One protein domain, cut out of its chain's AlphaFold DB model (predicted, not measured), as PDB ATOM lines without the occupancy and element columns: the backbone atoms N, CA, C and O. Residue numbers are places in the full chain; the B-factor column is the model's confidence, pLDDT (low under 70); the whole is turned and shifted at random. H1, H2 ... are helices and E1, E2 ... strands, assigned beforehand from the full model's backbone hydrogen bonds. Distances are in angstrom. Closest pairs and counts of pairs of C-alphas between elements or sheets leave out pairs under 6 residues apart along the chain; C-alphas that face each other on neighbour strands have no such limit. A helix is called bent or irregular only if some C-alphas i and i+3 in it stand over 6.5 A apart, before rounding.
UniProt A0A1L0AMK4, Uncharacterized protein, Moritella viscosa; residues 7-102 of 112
ATOM      1  N   SER A   7     157.195 135.985 102.998       92.06
ATOM      2  CA  SER A   7     156.115 135.057 102.650       92.06
ATOM      3  C   SER A   7     155.255 135.562 101.488       92.06
ATOM      4  O   SER A   7     154.653 134.763 100.774       92.06
ATOM      5  N   TRP A   8     155.269 136.874 101.227       93.00
ATOM      6  CA  TRP A   8     154.567 137.498 100.108       93.00
ATOM      7  C   TRP A   8     155.294 137.406  98.773       93.00
ATOM      8  O   TRP A   8     154.723 137.796  97.748       93.00
ATOM      9  N   ARG A   9     156.529 136.887  98.749       93.06
ATOM     10  CA  ARG A   9     157.238 136.630  97.495       93.06
ATOM     11  C   ARG A   9     156.340 135.820  96.547       93.06
ATOM     12  O   ARG A   9     155.769 134.823  96.991       93.06
ATOM     13  N   PRO A  10     156.214 136.200  95.261       95.31
ATOM     14  CA  PRO A  10     155.225 135.586  94.377       95.31
ATOM     15  C   PRO A  10     155.368 134.069  94.239       95.31
ATOM     16  O   PRO A  10     154.365 133.370  94.148       95.31
ATOM     17  N   ASP A  11     156.597 133.551  94.268       94.81
ATOM     18  CA  ASP A  11     156.888 132.117  94.219       94.81
ATOM     19  C   ASP A  11     156.442 131.342  95.473       94.81
ATOM     20  O   ASP A  11     156.232 130.134  95.385       94.81
ATOM     21  N   LEU A  12     156.262 132.022  96.612       94.88
ATOM     22  CA  LEU A  12     155.798 131.432  97.873       94.88
ATOM     23  C   LEU A  12     154.291 131.632  98.080       94.88
ATOM     24  O   LEU A  12     153.575 130.666  98.335       94.88
ATOM     25  N   SER A  13     153.799 132.864  97.931       95.56
ATOM     26  CA  SER A  13     152.379 133.198  98.123       95.56
ATOM     27  C   SER A  13     151.491 132.741  96.962       95.56
ATOM     28  O   SER A  13     150.276 132.621  97.106       95.56
ATOM     29  N   GLY A  14     152.077 132.539  95.777       97.25
ATOM     30  CA  GLY A  14     151.333 132.361  94.532       97.25
ATOM     31  C   GLY A  14     150.594 133.627  94.080       97.25
ATOM     32  O   GLY A  14     149.747 133.545  93.186       97.25
ATOM     33  N   ILE A  15     150.903 134.791  94.667       97.62
ATOM     34  CA  ILE A  15     150.298 136.090  94.356       97.62
ATOM     35  C   ILE A  15     151.397 137.111  94.065       97.62
ATOM     36  O   ILE A  15     152.251 137.413  94.894       97.62
ATOM     37  N   MET A  16     151.326 137.728  92.894       96.25
ATOM     38  CA  MET A  16     152.064 138.943  92.594       96.25
ATOM     39  C   MET A  16     151.264 140.155  93.083       96.25
ATOM     40  O   MET A  16     150.290 140.570  92.449       96.25
ATOM     41  N   VAL A  17     151.687 140.725  94.212       95.25
ATOM     42  CA  VAL A  17     151.143 141.982  94.740       95.25
ATOM     43  C   VAL A  17     151.838 143.150  94.051       95.25
ATOM     44  O   VAL A  17     153.065 143.244  94.046       95.25
ATOM     45  N   ARG A  18     151.054 144.043  93.449       92.12
ATOM     46  CA  ARG A  18     151.546 145.256  92.786       92.12
ATOM     47  C   ARG A  18     150.911 146.470  93.438       92.12
ATOM     48  O   ARG A  18     149.740 146.426  93.793       92.12
ATOM     49  N   SER A  19     151.662 147.553  93.551       88.12
ATOM     50  CA  SER A  19     151.108 148.878  93.813       88.12
ATOM     51  C   SER A  19     151.150 149.686  92.525       88.12
ATOM     52  O   SER A  19     152.189 149.701  91.861       88.12
ATOM     53  N   ASP A  20     150.059 150.356  92.184       81.69
ATOM     54  CA  ASP A  20     150.058 151.417  91.176       81.69
ATOM     55  C   ASP A  20     149.736 152.770  91.832       81.69
ATOM     56  O   ASP A  20     149.708 152.881  93.058       81.69
ATOM     57  N   GLU A  21     149.546 153.819  91.030       78.25
ATOM     58  CA  GLU A  21     149.204 155.156  91.541       78.25
ATOM     59  C   GLU A  21     147.854 155.191  92.274       78.25
ATOM     60  O   GLU A  21     147.612 156.093  93.075       78.25
ATOM     61  N   ASN A  22     146.982 154.215  92.016       83.00
ATOM     62  CA  ASN A  22     145.602 154.217  92.472       83.00
ATOM     63  C   ASN A  22     145.353 153.230  93.613       83.00
ATOM     64  O   ASN A  22     144.364 153.397  94.314       83.00
ATOM     65  N   GLY A  23     146.204 152.225  93.834       93.06
ATOM     66  CA  GLY A  23     145.976 151.249  94.893       93.06
ATOM     67  C   GLY A  23     146.846 149.997  94.835       93.06
ATOM     68  O   GLY A  23     147.978 150.002  94.347       93.06
ATOM     69  N   ILE A  24     146.309 148.907  95.389       95.12
ATOM     70  CA  ILE A  24     146.967 147.598  95.463       95.12
ATOM     71  C   ILE A  24     146.237 146.604  94.560       95.12
ATOM     72  O   ILE A  24     145.013 146.464  94.608       95.12
ATOM     73  N   ILE A  25     147.009 145.886  93.750       96.75
ATOM     74  CA  ILE A  25     146.527 144.883  92.807       96.75
ATOM     75  C   ILE A  25     147.054 143.507  93.202       96.75
ATOM     76  O   ILE A  25     148.266 143.288  93.257       96.75
ATOM     77  N   PHE A  26     146.143 142.556  93.374       97.44
ATOM     78  CA  PHE A  26     146.440 141.151  93.632       97.44
ATOM     79  C   PHE A  26     146.344 140.378  92.320       97.44
ATOM     80  O   PHE A  26     145.254 140.160  91.788       97.44
ATOM     81  N   GLN A  27     147.487 139.987  91.761       97.31
ATOM     82  CA  GLN A  27     147.527 139.149  90.567       97.31
ATOM     83  C   GLN A  27     147.944 137.724  90.949       97.31
ATOM     84  O   GLN A  27     149.122 137.497  91.224       97.31
ATOM     85  N   PRO A  28     147.023 136.749  90.960       97.44
ATOM     86  CA  PRO A  28     147.372 135.361  91.218       97.44
ATOM     87  C   PRO A  28     148.253 134.831  90.079       97.44
ATOM     88  O   PRO A  28     147.989 135.080  88.900       97.44
ATOM     89  N   ILE A  29     149.320 134.122  90.444       96.00
ATOM     90  CA  ILE A  29     150.171 133.369  89.511       96.00
ATOM     91  C   ILE A  29     149.958 131.851  89.630       96.00
ATOM     92  O   ILE A  29     150.372 131.109  88.742       96.00
ATOM     93  N   HIS A  30     149.274 131.407  90.689       95.81
ATOM     94  CA  HIS A  30     148.701 130.065  90.853       95.81
ATOM     95  C   HIS A  30     147.160 130.127  90.799       95.81
ATOM     96  O   HIS A  30     146.603 131.149  90.399       95.81
ATOM     97  N   ASP A  31     146.464 129.043  91.166       96.56
ATOM     98  CA  ASP A  31     144.996 129.009  91.162       96.56
ATOM     99  C   ASP A  31     144.423 130.120  92.072       96.56
ATOM    100  O   ASP A  31     144.669 130.109  93.285       96.56
ATOM    101  N   PRO A  32     143.664 131.093  91.525       97.56
ATOM    102  CA  PRO A  32     143.086 132.179  92.310       97.56
ATOM    103  C   PRO A  32     142.237 131.673  93.476       97.56
ATOM    104  O   PRO A  32     142.295 132.262  94.556       97.56
ATOM    105  N   LYS A  33     141.505 130.565  93.289       97.19
ATOM    106  CA  LYS A  33     140.637 129.985  94.320       97.19
ATOM    107  C   LYS A  33     141.417 129.363  95.470       97.19
ATOM    108  O   LYS A  33     140.821 129.090  96.499       97.19
ATOM    109  N   THR A  34     142.722 129.130  95.327       96.94
ATOM    110  CA  THR A  34     143.549 128.595  96.417       96.94
ATOM    111  C   THR A  34     144.378 129.670  97.099       96.94
ATOM    112  O   THR A  34     144.648 129.551  98.288       96.94
ATOM    113  N   VAL A  35     144.801 130.708  96.369       97.56
ATOM    114  CA  VAL A  35     145.741 131.708  96.907       97.56
ATOM    115  C   VAL A  35     145.049 132.963  97.440       97.56
ATOM    116  O   VAL A  35     145.429 133.463  98.498       97.56
ATOM    117  N   LEU A  36     143.995 133.448  96.772       97.81
ATOM    118  CA  LEU A  36     143.333 134.710  97.140       97.81
ATOM    119  C   LEU A  36     142.351 134.575  98.314       97.81
ATOM    120  O   LEU A  36     141.956 135.590  98.879       97.81
ATOM    121  N   ILE A  37     141.979 133.348  98.694       96.44
ATOM    122  CA  ILE A  37     141.069 133.074  99.823       96.44
ATOM    123  C   ILE A  37     141.799 132.673 101.115       96.44
ATOM    124  O   ILE A  37     141.171 132.296 102.109       96.44
ATOM    125  N   THR A  38     143.133 132.709 101.102       95.19
ATOM    126  CA  THR A  38     143.940 132.426 102.292       95.19
ATOM    127  C   THR A  38     143.725 133.507 103.350       95.19
ATOM    128  O   THR A  38     143.451 134.662 103.021       95.19
ATOM    129  N   ALA A  39     143.886 133.151 104.627       92.81
ATOM    130  CA  ALA A  39     143.786 134.116 105.725       92.81
ATOM    131  C   ALA A  39     144.737 135.306 105.514       92.81
ATOM    132  O   ALA A  39     144.310 136.449 105.599       92.81
ATOM    133  N   GLN A  40     145.983 135.036 105.116       92.19
ATOM    134  CA  GLN A  40     146.973 136.066 104.808       92.19
ATOM    135  C   GLN A  40     146.509 137.022 103.693       92.19
ATOM    136  O   GLN A  40     146.615 138.242 103.844       92.19
ATOM    137  N   ALA A  41     145.990 136.489 102.579       95.31
ATOM    138  CA  ALA A  41     145.492 137.317 101.483       95.31
ATOM    139  C   ALA A  41     144.319 138.192 101.926       95.31
ATOM    140  O   ALA A  41     144.303 139.397 101.665       95.31
ATOM    141  N   ILE A  42     143.368 137.598 102.642       95.44
ATOM    142  CA  ILE A  42     142.164 138.289 103.087       95.44
ATOM    143  C   ILE A  42     142.460 139.332 104.158       95.44
ATOM    144  O   ILE A  42     141.864 140.402 104.123       95.44
ATOM    145  N   GLU A  43     143.390 139.077 105.072       93.31
ATOM    146  CA  GLU A  43     143.803 140.070 106.062       93.31
ATOM    147  C   GLU A  43     144.367 141.324 105.390       93.31
ATOM    148  O   GLU A  43     143.984 142.441 105.748       93.31
ATOM    149  N   LEU A  44     145.216 141.162 104.369       94.31
ATOM    150  CA  LEU A  44     145.755 142.304 103.634       94.31
ATOM    151  C   LEU A  44     144.675 143.014 102.805       94.31
ATOM    152  O   LEU A  44     144.605 144.244 102.820       94.31
ATOM    153  N   ILE A  45     143.820 142.257 102.110       95.94
ATOM    154  CA  ILE A  45     142.714 142.809 101.313       95.94
ATOM    155  C   ILE A  45     141.740 143.570 102.214       95.94
ATOM    156  O   ILE A  45     141.507 144.757 101.999       95.94
ATOM    157  N   GLY A  46     141.215 142.920 103.250       95.94
ATOM    158  CA  GLY A  46     140.267 143.499 104.196       95.94
ATOM    159  C   GLY A  46     140.856 144.685 104.954       95.94
ATOM    160  O   GLY A  46     140.187 145.704 105.106       95.94
ATOM    161  N   GLY A  47     142.130 144.607 105.349       94.75
ATOM    162  CA  GLY A  47     142.850 145.724 105.954       94.75
ATOM    163  C   GLY A  47     142.957 146.934 105.022       94.75
ATOM    164  O   GLY A  47     142.776 148.064 105.476       94.75
ATOM    165  N   GLY A  48     143.214 146.715 103.729       94.94
ATOM    166  CA  GLY A  48     143.224 147.774 102.720       94.94
ATOM    167  C   GLY A  48     141.837 148.374 102.477       94.94
ATOM    168  O   GLY A  48     141.693 149.595 102.499       94.94
ATOM    169  N   VAL A  49     140.808 147.528 102.348       97.06
ATOM    170  CA  VAL A  49     139.409 147.968 102.204       97.06
ATOM    171  C   VAL A  49     138.972 148.815 103.403       97.06
ATOM    172  O   VAL A  49     138.439 149.904 103.208       97.06
ATOM    173  N   ALA A  50     139.270 148.380 104.632       96.56
ATOM    174  CA  ALA A  50     138.945 149.115 105.856       96.56
ATOM    175  C   ALA A  50     139.661 150.475 105.963       96.56
ATOM    176  O   ALA A  50     139.141 151.402 106.580       96.56
ATOM    177  N   GLN A  51     140.848 150.604 105.364       94.44
ATOM    178  CA  GLN A  51     141.614 151.854 105.311       94.44
ATOM    179  C   GLN A  51     141.209 152.762 104.139       94.44
ATOM    180  O   GLN A  51     141.773 153.843 103.985       94.44
ATOM    181  N   GLY A  52     140.261 152.336 103.297       94.62
ATOM    182  CA  GLY A  52     139.877 153.069 102.091       94.62
ATOM    183  C   GLY A  52     140.950 153.064 100.998       94.62
ATOM    184  O   GLY A  52     140.872 153.867 100.072       94.62
ATOM    185  N   ILE A  53     141.944 152.174 101.082       94.62
ATOM    186  CA  ILE A  53     142.931 151.974 100.016       94.62
ATOM    187  C   ILE A  53     142.215 151.258  98.870       94.62
ATOM    188  O   ILE A  53     141.582 150.231  99.125       94.62
ATOM    189  N   PRO A  54     142.289 151.734  97.617       96.62
ATOM    190  CA  PRO A  54     141.693 151.004  96.511       96.62
ATOM    191  C   PRO A  54     142.383 149.649  96.322       96.62
ATOM    192  O   PRO A  54     143.598 149.548  96.156       96.62
ATOM    193  N   MET A  55     141.585 148.593  96.375       97.19
ATOM    194  CA  MET A  55     141.992 147.202  96.271       97.19
ATOM    195  C   MET A  55     141.375 146.622  95.009       97.19
ATOM    196  O   MET A  55     140.180 146.780  94.741       97.19
ATOM    197  N   SER A  56     142.178 145.913  94.231       97.50
ATOM    198  CA  SER A  56     141.701 145.193  93.058       97.50
ATOM    199  C   SER A  56     142.397 143.849  92.926       97.50
ATOM    200  O   SER A  56     143.499 143.644  93.432       97.50
ATOM    201  N   MET A  57     141.770 142.927  92.210       97.25
ATOM    202  CA  MET A  57     142.441 141.731  91.716       97.25
ATOM    203  C   MET A  57     142.519 141.764  90.198       97.25
ATOM    204  O   MET A  57     141.677 142.366  89.535       97.25
ATOM    205  N   SER A  58     143.540 141.120  89.646       97.00
ATOM    206  CA  SER A  58     143.758 141.030  88.205       97.00
ATOM    207  C   SER A  58     144.034 139.582  87.839       97.00
ATOM    208  O   SER A  58     145.164 139.119  87.965       97.00
ATOM    209  N   ILE A  59     142.999 138.850  87.427       96.88
ATOM    210  CA  ILE A  59     143.084 137.407  87.189       96.88
ATOM    211  C   ILE A  59     143.493 137.137  85.734       96.88
ATOM    212  O   ILE A  59     142.787 137.558  84.810       96.88
ATOM    213  N   PRO A  60     144.607 136.423  85.493       93.88
ATOM    214  CA  PRO A  60     144.937 135.912  84.169       93.88
ATOM    215  C   PRO A  60     143.967 134.780  83.794       93.88
ATOM    216  O   PRO A  60     144.089 133.665  84.288       93.88
ATOM    217  N   ILE A  61     142.994 135.056  82.923       91.81
ATOM    218  CA  ILE A  61     141.955 134.072  82.554       91.81
ATOM    219  C   ILE A  61     142.499 133.014  81.592       91.81
ATOM    220  O   ILE A  61     142.228 131.822  81.720       91.81
ATOM    221  N   ARG A  62     143.262 133.454  80.584       90.69
ATOM    222  CA  ARG A  62     143.758 132.597  79.506       90.69
ATOM    223  C   ARG A  62     145.125 133.065  79.027       90.69
ATOM    224  O   ARG A  62     145.354 134.254  78.815       90.69
ATOM    225  N   LYS A  63     146.034 132.118  78.783       90.31
ATOM    226  CA  LYS A  63     147.360 132.406  78.217       90.31
ATOM    227  C   LYS A  63     147.236 133.142  76.877       90.31
ATOM    228  O   LYS A  63     146.497 132.701  76.001       90.31
ATOM    229  N   GLY A  64     147.995 134.225  76.718       92.12
ATOM    230  CA  GLY A  64     147.979 135.068  75.515       92.12
ATOM    231  C   GLY A  64     146.858 136.110  75.490       92.12
ATOM    232  O   GLY A  64     146.751 136.856  74.522       92.12
ATOM    233  N   TYR A  65     146.047 136.196  76.543       94.50
ATOM    234  CA  TYR A  65     144.991 137.190  76.698       94.50
ATOM    235  C   TYR A  65     145.288 138.101  77.885       94.50
ATOM    236  O   TYR A  65     146.053 137.752  78.786       94.50
ATOM    237  N   ARG A  66     144.700 139.297  77.869       94.06
ATOM    238  CA  ARG A  66     144.793 140.239  78.987       94.06
ATOM    239  C   ARG A  66     144.132 139.645  80.236       94.06
ATOM    240  O   ARG A  66     143.167 138.888  80.129       94.06
ATOM    241  N   SER A  67     144.623 140.026  81.410       95.25
ATOM    242  CA  SER A  67     143.935 139.747  82.674       95.25
ATOM    243  C   SER A  67     142.612 140.510  82.750       95.25
ATOM    244  O   SER A  67     142.480 141.583  82.154       95.25
ATOM    245  N   TYR A  68     141.655 139.984  83.511       97.50
ATOM    246  CA  TYR A  68     140.457 140.728  83.892       97.50
ATOM    247  C   TYR A  68     140.653 141.335  85.274       97.50
ATOM    248  O   TYR A  68     141.056 140.638  86.207       97.50
ATOM    249  N   SER A  69     140.399 142.636  85.386       95.56
ATOM    250  CA  SER A  69     140.556 143.374  86.635       95.56
ATOM    251  C   SER A  69     139.206 143.603  87.299       95.56
ATOM    252  O   SER A  69     138.233 143.966  86.640       95.56
ATOM    253  N   THR A  70     139.156 143.415  88.611       97.12
ATOM    254  CA  THR A  70     137.940 143.548  89.417       97.12
ATOM    255  C   THR A  70     138.260 144.359  90.663       97.12
ATOM    256  O   THR A  70     139.213 144.046  91.376       97.12
ATOM    257  N   ALA A  71     137.491 145.422  90.898       97.25
ATOM    258  CA  ALA A  71     137.587 146.220  92.116       97.25
ATOM    259  C   ALA A  71     136.995 145.444  93.301       97.25
ATOM    260  O   ALA A  71     135.993 144.751  93.143       97.25
ATOM    261  N   LEU A  72     137.616 145.562  94.475       97.94
ATOM    262  CA  LEU A  72     137.265 144.771  95.658       97.94
ATOM    263  C   LEU A  72     136.584 145.591  96.762       97.94
ATOM    264  O   LEU A  72     135.841 145.023  97.551       97.94
ATOM    265  N   ASN A  73     136.799 146.910  96.834       97.81
ATOM    266  CA  ASN A  73     136.326 147.723  97.964       97.81
ATOM    267  C   ASN A  73     134.814 147.670  98.174       97.81
ATOM    268  O   ASN A  73     134.372 147.335  99.265       97.81
ATOM    269  N   GLU A  74     134.034 148.011  97.148       97.81
ATOM    270  CA  GLU A  74     132.574 148.058  97.254       97.81
ATOM    271  C   GLU A  74     131.968 146.663  97.496       97.81
ATOM    272  O   GLU A  74     131.219 146.527  98.465       97.81
ATOM    273  N   PRO A  75     132.332 145.605  96.739       97.75
ATOM    274  CA  PRO A  75     131.827 144.259  97.006       97.75
ATOM    275  C   PRO A  75     132.121 143.748  98.421       97.75
ATOM    276  O   PRO A  75     131.261 143.114  99.030       97.75
ATOM    277  N   LEU A  76     133.317 144.034  98.952       98.12
ATOM    278  CA  LEU A  76     133.765 143.513 100.246       98.12
ATOM    279  C   LEU A  76     133.398 144.404 101.439       98.12
ATOM    280  O   LEU A  76     133.597 143.990 102.581       98.12
ATOM    281  N   ALA A  77     132.867 145.611 101.212       97.94
ATOM    282  CA  ALA A  77     132.655 146.612 102.260       97.94
ATOM    283  C   ALA A  77     131.853 146.063 103.450       97.94
ATOM    284  O   ALA A  77     132.297 146.169 104.594       97.94
ATOM    285  N   ALA A  78     130.721 145.405 103.180       97.25
ATOM    286  CA  ALA A  78     129.848 144.861 104.219       97.25
ATOM    287  C   ALA A  78     130.510 143.724 105.018       97.25
ATOM    288  O   ALA A  78     130.392 143.671 106.242       97.25
ATOM    289  N   ALA A  79     131.234 142.820 104.349       97.25
ATOM    290  CA  ALA A  79     131.911 141.708 105.014       97.25
ATOM    291  C   ALA A  79     133.100 142.179 105.868       97.25
ATOM    292  O   ALA A  79     133.332 141.657 106.963       97.25
ATOM    293  N   VAL A  80     133.817 143.203 105.395       97.31
ATOM    294  CA  VAL A  80     134.911 143.854 106.126       97.31
ATOM    295  C   VAL A  80     134.382 144.623 107.338       97.31
ATOM    296  O   VAL A  80     134.939 144.482 108.429       97.31
ATOM    297  N   GLU A  81     133.283 145.369 107.199       97.19
ATOM    298  CA  GLU A  81     132.624 146.063 108.316       97.19
ATOM    299  C   GLU A  81     132.140 145.076 109.390       97.19
ATOM    300  O   GLU A  81     132.373 145.282 110.583       97.19
ATOM    301  N   ALA A  82     131.559 143.950 108.966       96.62
ATOM    302  CA  ALA A  82     131.141 142.864 109.850       96.62
ATOM    303  C   ALA A  82     132.314 142.099 110.495       96.62
ATOM    304  O   ALA A  82     132.085 141.271 111.378       96.62
ATOM    305  N   ARG A  83     133.563 142.350 110.062       93.69
ATOM    306  CA  ARG A  83     134.782 141.641 110.498       93.69
ATOM    307  C   ARG A  83     134.655 140.118 110.375       93.69
ATOM    308  O   ARG A  83     135.164 139.372 111.211       93.69
ATOM    309  N   SER A  84     133.956 139.656 109.340       94.06
ATOM    310  CA  SER A  84     133.642 138.243 109.144       94.06
ATOM    311  C   SER A  84     134.547 137.641 108.077       94.06
ATOM    312  O   SER A  84     134.301 137.790 106.881       94.06
ATOM    313  N   LEU A  85     135.596 136.934 108.513       91.94
ATOM    314  CA  LEU A  85     136.509 136.230 107.607       91.94
ATOM    315  C   LEU A  85     135.769 135.275 106.645       91.94
ATOM    316  O   LEU A  85     136.055 135.347 105.451       91.94
ATOM    317  N   PRO A  86     134.791 134.456 107.094       95.25
ATOM    318  CA  PRO A  86     134.034 133.594 106.185       95.25
ATOM    319  C   PRO A  86     133.255 134.379 105.125       95.25
ATOM    320  O   PRO A  86     133.280 134.011 103.959       95.25
ATOM    321  N   MET A  87     132.633 135.508 105.487       96.81
ATOM    322  CA  MET A  87     131.907 136.319 104.501       96.81
ATOM    323  C   MET A  87     132.846 136.927 103.459       96.81
ATOM    324  O   MET A  87     132.493 136.987 102.285       96.81
ATOM    325  N   ILE A  88     134.046 137.357 103.867       96.81
ATOM    326  CA  ILE A  88     135.042 137.858 102.914       96.81
ATOM    327  C   ILE A  88     135.514 136.719 101.999       96.81
ATOM    328  O   ILE A  88     135.664 136.937 100.801       96.81
ATOM    329  N   GLN A  89     135.717 135.509 102.534       96.94
ATOM    330  CA  GLN A  89     136.066 134.323 101.739       96.94
ATOM    331  C   GLN A  89     135.002 134.004 100.689       96.94
ATOM    332  O   GLN A  89     135.347 133.855  99.516       96.94
ATOM    333  N   ASP A  90     133.734 133.945 101.092       97.38
ATOM    334  CA  ASP A  90     132.616 133.626 100.201       97.38
ATOM    335  C   ASP A  90     132.491 134.672  99.083       97.38
ATOM    336  O   ASP A  90     132.476 134.324  97.902       97.38
ATOM    337  N   GLN A  91     132.521 135.963  99.430       97.94
ATOM    338  CA  GLN A  91     132.475 137.038  98.435       97.94
ATOM    339  C   GLN A  91     133.694 137.030  97.507       97.94
ATOM    340  O   GLN A  91     133.560 137.238  96.302       97.94
ATOM    341  N   MET A  92     134.895 136.776  98.033       98.19
ATOM    342  CA  MET A  92     136.092 136.633  97.203       98.19
ATOM    343  C   MET A  92     135.950 135.473  96.218       98.19
ATOM    344  O   MET A  92     136.327 135.625  95.056       98.19
ATOM    345  N   LEU A  93     135.394 134.337  96.642       98.25
ATOM    346  CA  LEU A  93     135.167 133.188  95.769       98.25
ATOM    347  C   LEU A  93     134.180 133.522  94.643       98.25
ATOM    348  O   LEU A  93     134.479 133.241  93.482       98.25
ATOM    349  N   GLU A  94     133.062 134.176  94.963       98.19
ATOM    350  CA  GLU A  94     132.081 134.641  93.971       98.19
ATOM    351  C   GLU A  94     132.716 135.590  92.947       98.19
ATOM    352  O   GLU A  94     132.539 135.427  91.737       98.19
ATOM    353  N   LEU A  95     133.514 136.555  93.415       98.31
ATOM    354  CA  LEU A  95     134.218 137.491  92.541       98.31
ATOM    355  C   LEU A  95     135.236 136.768  91.652       98.31
ATOM    356  O   LEU A  95     135.331 137.072  90.465       98.31
ATOM    357  N   ILE A  96     135.989 135.806  92.192       98.25
ATOM    358  CA  ILE A  96     136.957 135.011  91.424       98.25
ATOM    359  C   ILE A  96     136.247 134.229  90.317       98.25
ATOM    360  O   ILE A  96     136.710 134.222  89.175       98.25
ATOM    361  N   GLU A  97     135.125 133.583  90.632       97.94
ATOM    362  CA  GLU A  97     134.324 132.840  89.658       97.94
ATOM    363  C   GLU A  97     133.762 133.749  88.572       97.94
ATOM    364  O   GLU A  97     133.886 133.437  87.383       97.94
ATOM    365  N   PHE A  98     133.233 134.906  88.968       97.81
ATOM    366  CA  PHE A  98     132.779 135.925  88.035       97.81
ATOM    367  C   PHE A  98     133.905 136.359  87.092       97.81
ATOM    368  O   PHE A  98     133.704 136.362  85.878       97.81
ATOM    369  N   SER A  99     135.089 136.684  87.619       96.81
ATOM    370  CA  SER A  99     136.240 137.136  86.831       96.81
ATOM    371  C   SER A  99     136.769 136.053  85.892       96.81
ATOM    372  O   SER A  99     137.114 136.361  84.755       96.81
ATOM    373  N   LEU A 100     136.807 134.789  86.323       95.75
ATOM    374  CA  LEU A 100     137.234 133.660  85.487       95.75
ATOM    375  C   LEU A 100     136.278 133.390  84.315       95.75
ATOM    376  O   LEU A 100     136.713 132.877  83.286       95.75
ATOM    377  N   ALA A 101     134.999 133.744  84.449       96.38
ATOM    378  CA  ALA A 101     134.001 133.592  83.391       96.38
ATOM    379  C   ALA A 101     134.046 134.709  82.327       96.38
ATOM    380  O   ALA A 101     133.313 134.646  81.337       96.38
ATOM    381  N   GLN A 102     134.879 135.740  82.510       96.62
ATOM    382  CA  GLN A 102     134.926 136.884  81.598       96.62
ATOM    383  C   GLN A 102     135.707 136.586  80.318       96.62
ATOM    384  O   GLN A 102     136.646 135.791  80.284       96.62
TER     385      GLN A 102
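AT A GLANCE: This is residues 7 to 102 of the 112 residues of an uncharacterized protein of Moritella viscosa (UniProt A0A1L0AMK4). A twisted four-stranded sheet has two helices, H3 and H5, packed over one face and set crosswise to each other, while H4 folds back beside the first part of H5. The printed part has 96 residues with five named helices and four named strands, in the order H1 E1 E2 H2 H3 E3 E4 H4 H5. The sheet, E1 E2 E3 E4, is mixed; the class is mixed, in two layers, H3 and H5 being on one face. The whole is compact, with a radius of gyration of the C-alphas of 12.3 A and spans of 39 by 26 by 25 A.

HOW THE PARTS SIT: H1, residues 10 to 13, only grazes the sheet. E1, residues 15 to 19, and E2, residues 24 to 28, form an antiparallel hairpin, with N 16 and O 27 within hydrogen-bond range at 2.8 A. H2, residues 32 to 35, only grazes the sheet. H3, residues 39 to 50, runs along the strands over E2, at a height over the sheet of 10.3 A. E3, residues 55 to 59, is parallel to E2, with N 26 and O 56 at 2.9 A; E2, H2, H3 and E3 make a strand-helix-strand unit, two parallel neighbour strands with helices between, its crossover right-handed. E4, residues 68 to 71, forms an antiparallel hairpin with E3, with N 57 and O 70 at 2.9 A. H5, residues 85 to 100, the hub, is slantwise to the strands over E3 and E4, at a height of 10.7 A. With residues 85 to 92 alone it touches H4, residues 73 to 81, in a helical hairpin at a shallow tilt of 16 degrees, opposite ways, closest at C-alphas Ala 79 and Ile 88, 5.4 A. Every O i to N i+4 pair is within hydrogen-bond range in H3 and H5, and 3 of 5 in H4; H1 and H2 are too short for one.

IN THESE COORDINATES: H1 begins at C-alpha 10, (155.225, 135.586, 94.377). H3 is 15.8 A long; H5 is 22.3 A and ends at C-alpha 100, (137.234, 133.660, 85.487). H4 is irregular, with C-alphas 75 and 78 7.5 A apart.

THE WHOLE: The C-alphas farthest apart, of Gly 64 and Ala 82, are 39.0 A apart. The printed part has no cut and no long link, and no printed residue is under 70 in pLDDT.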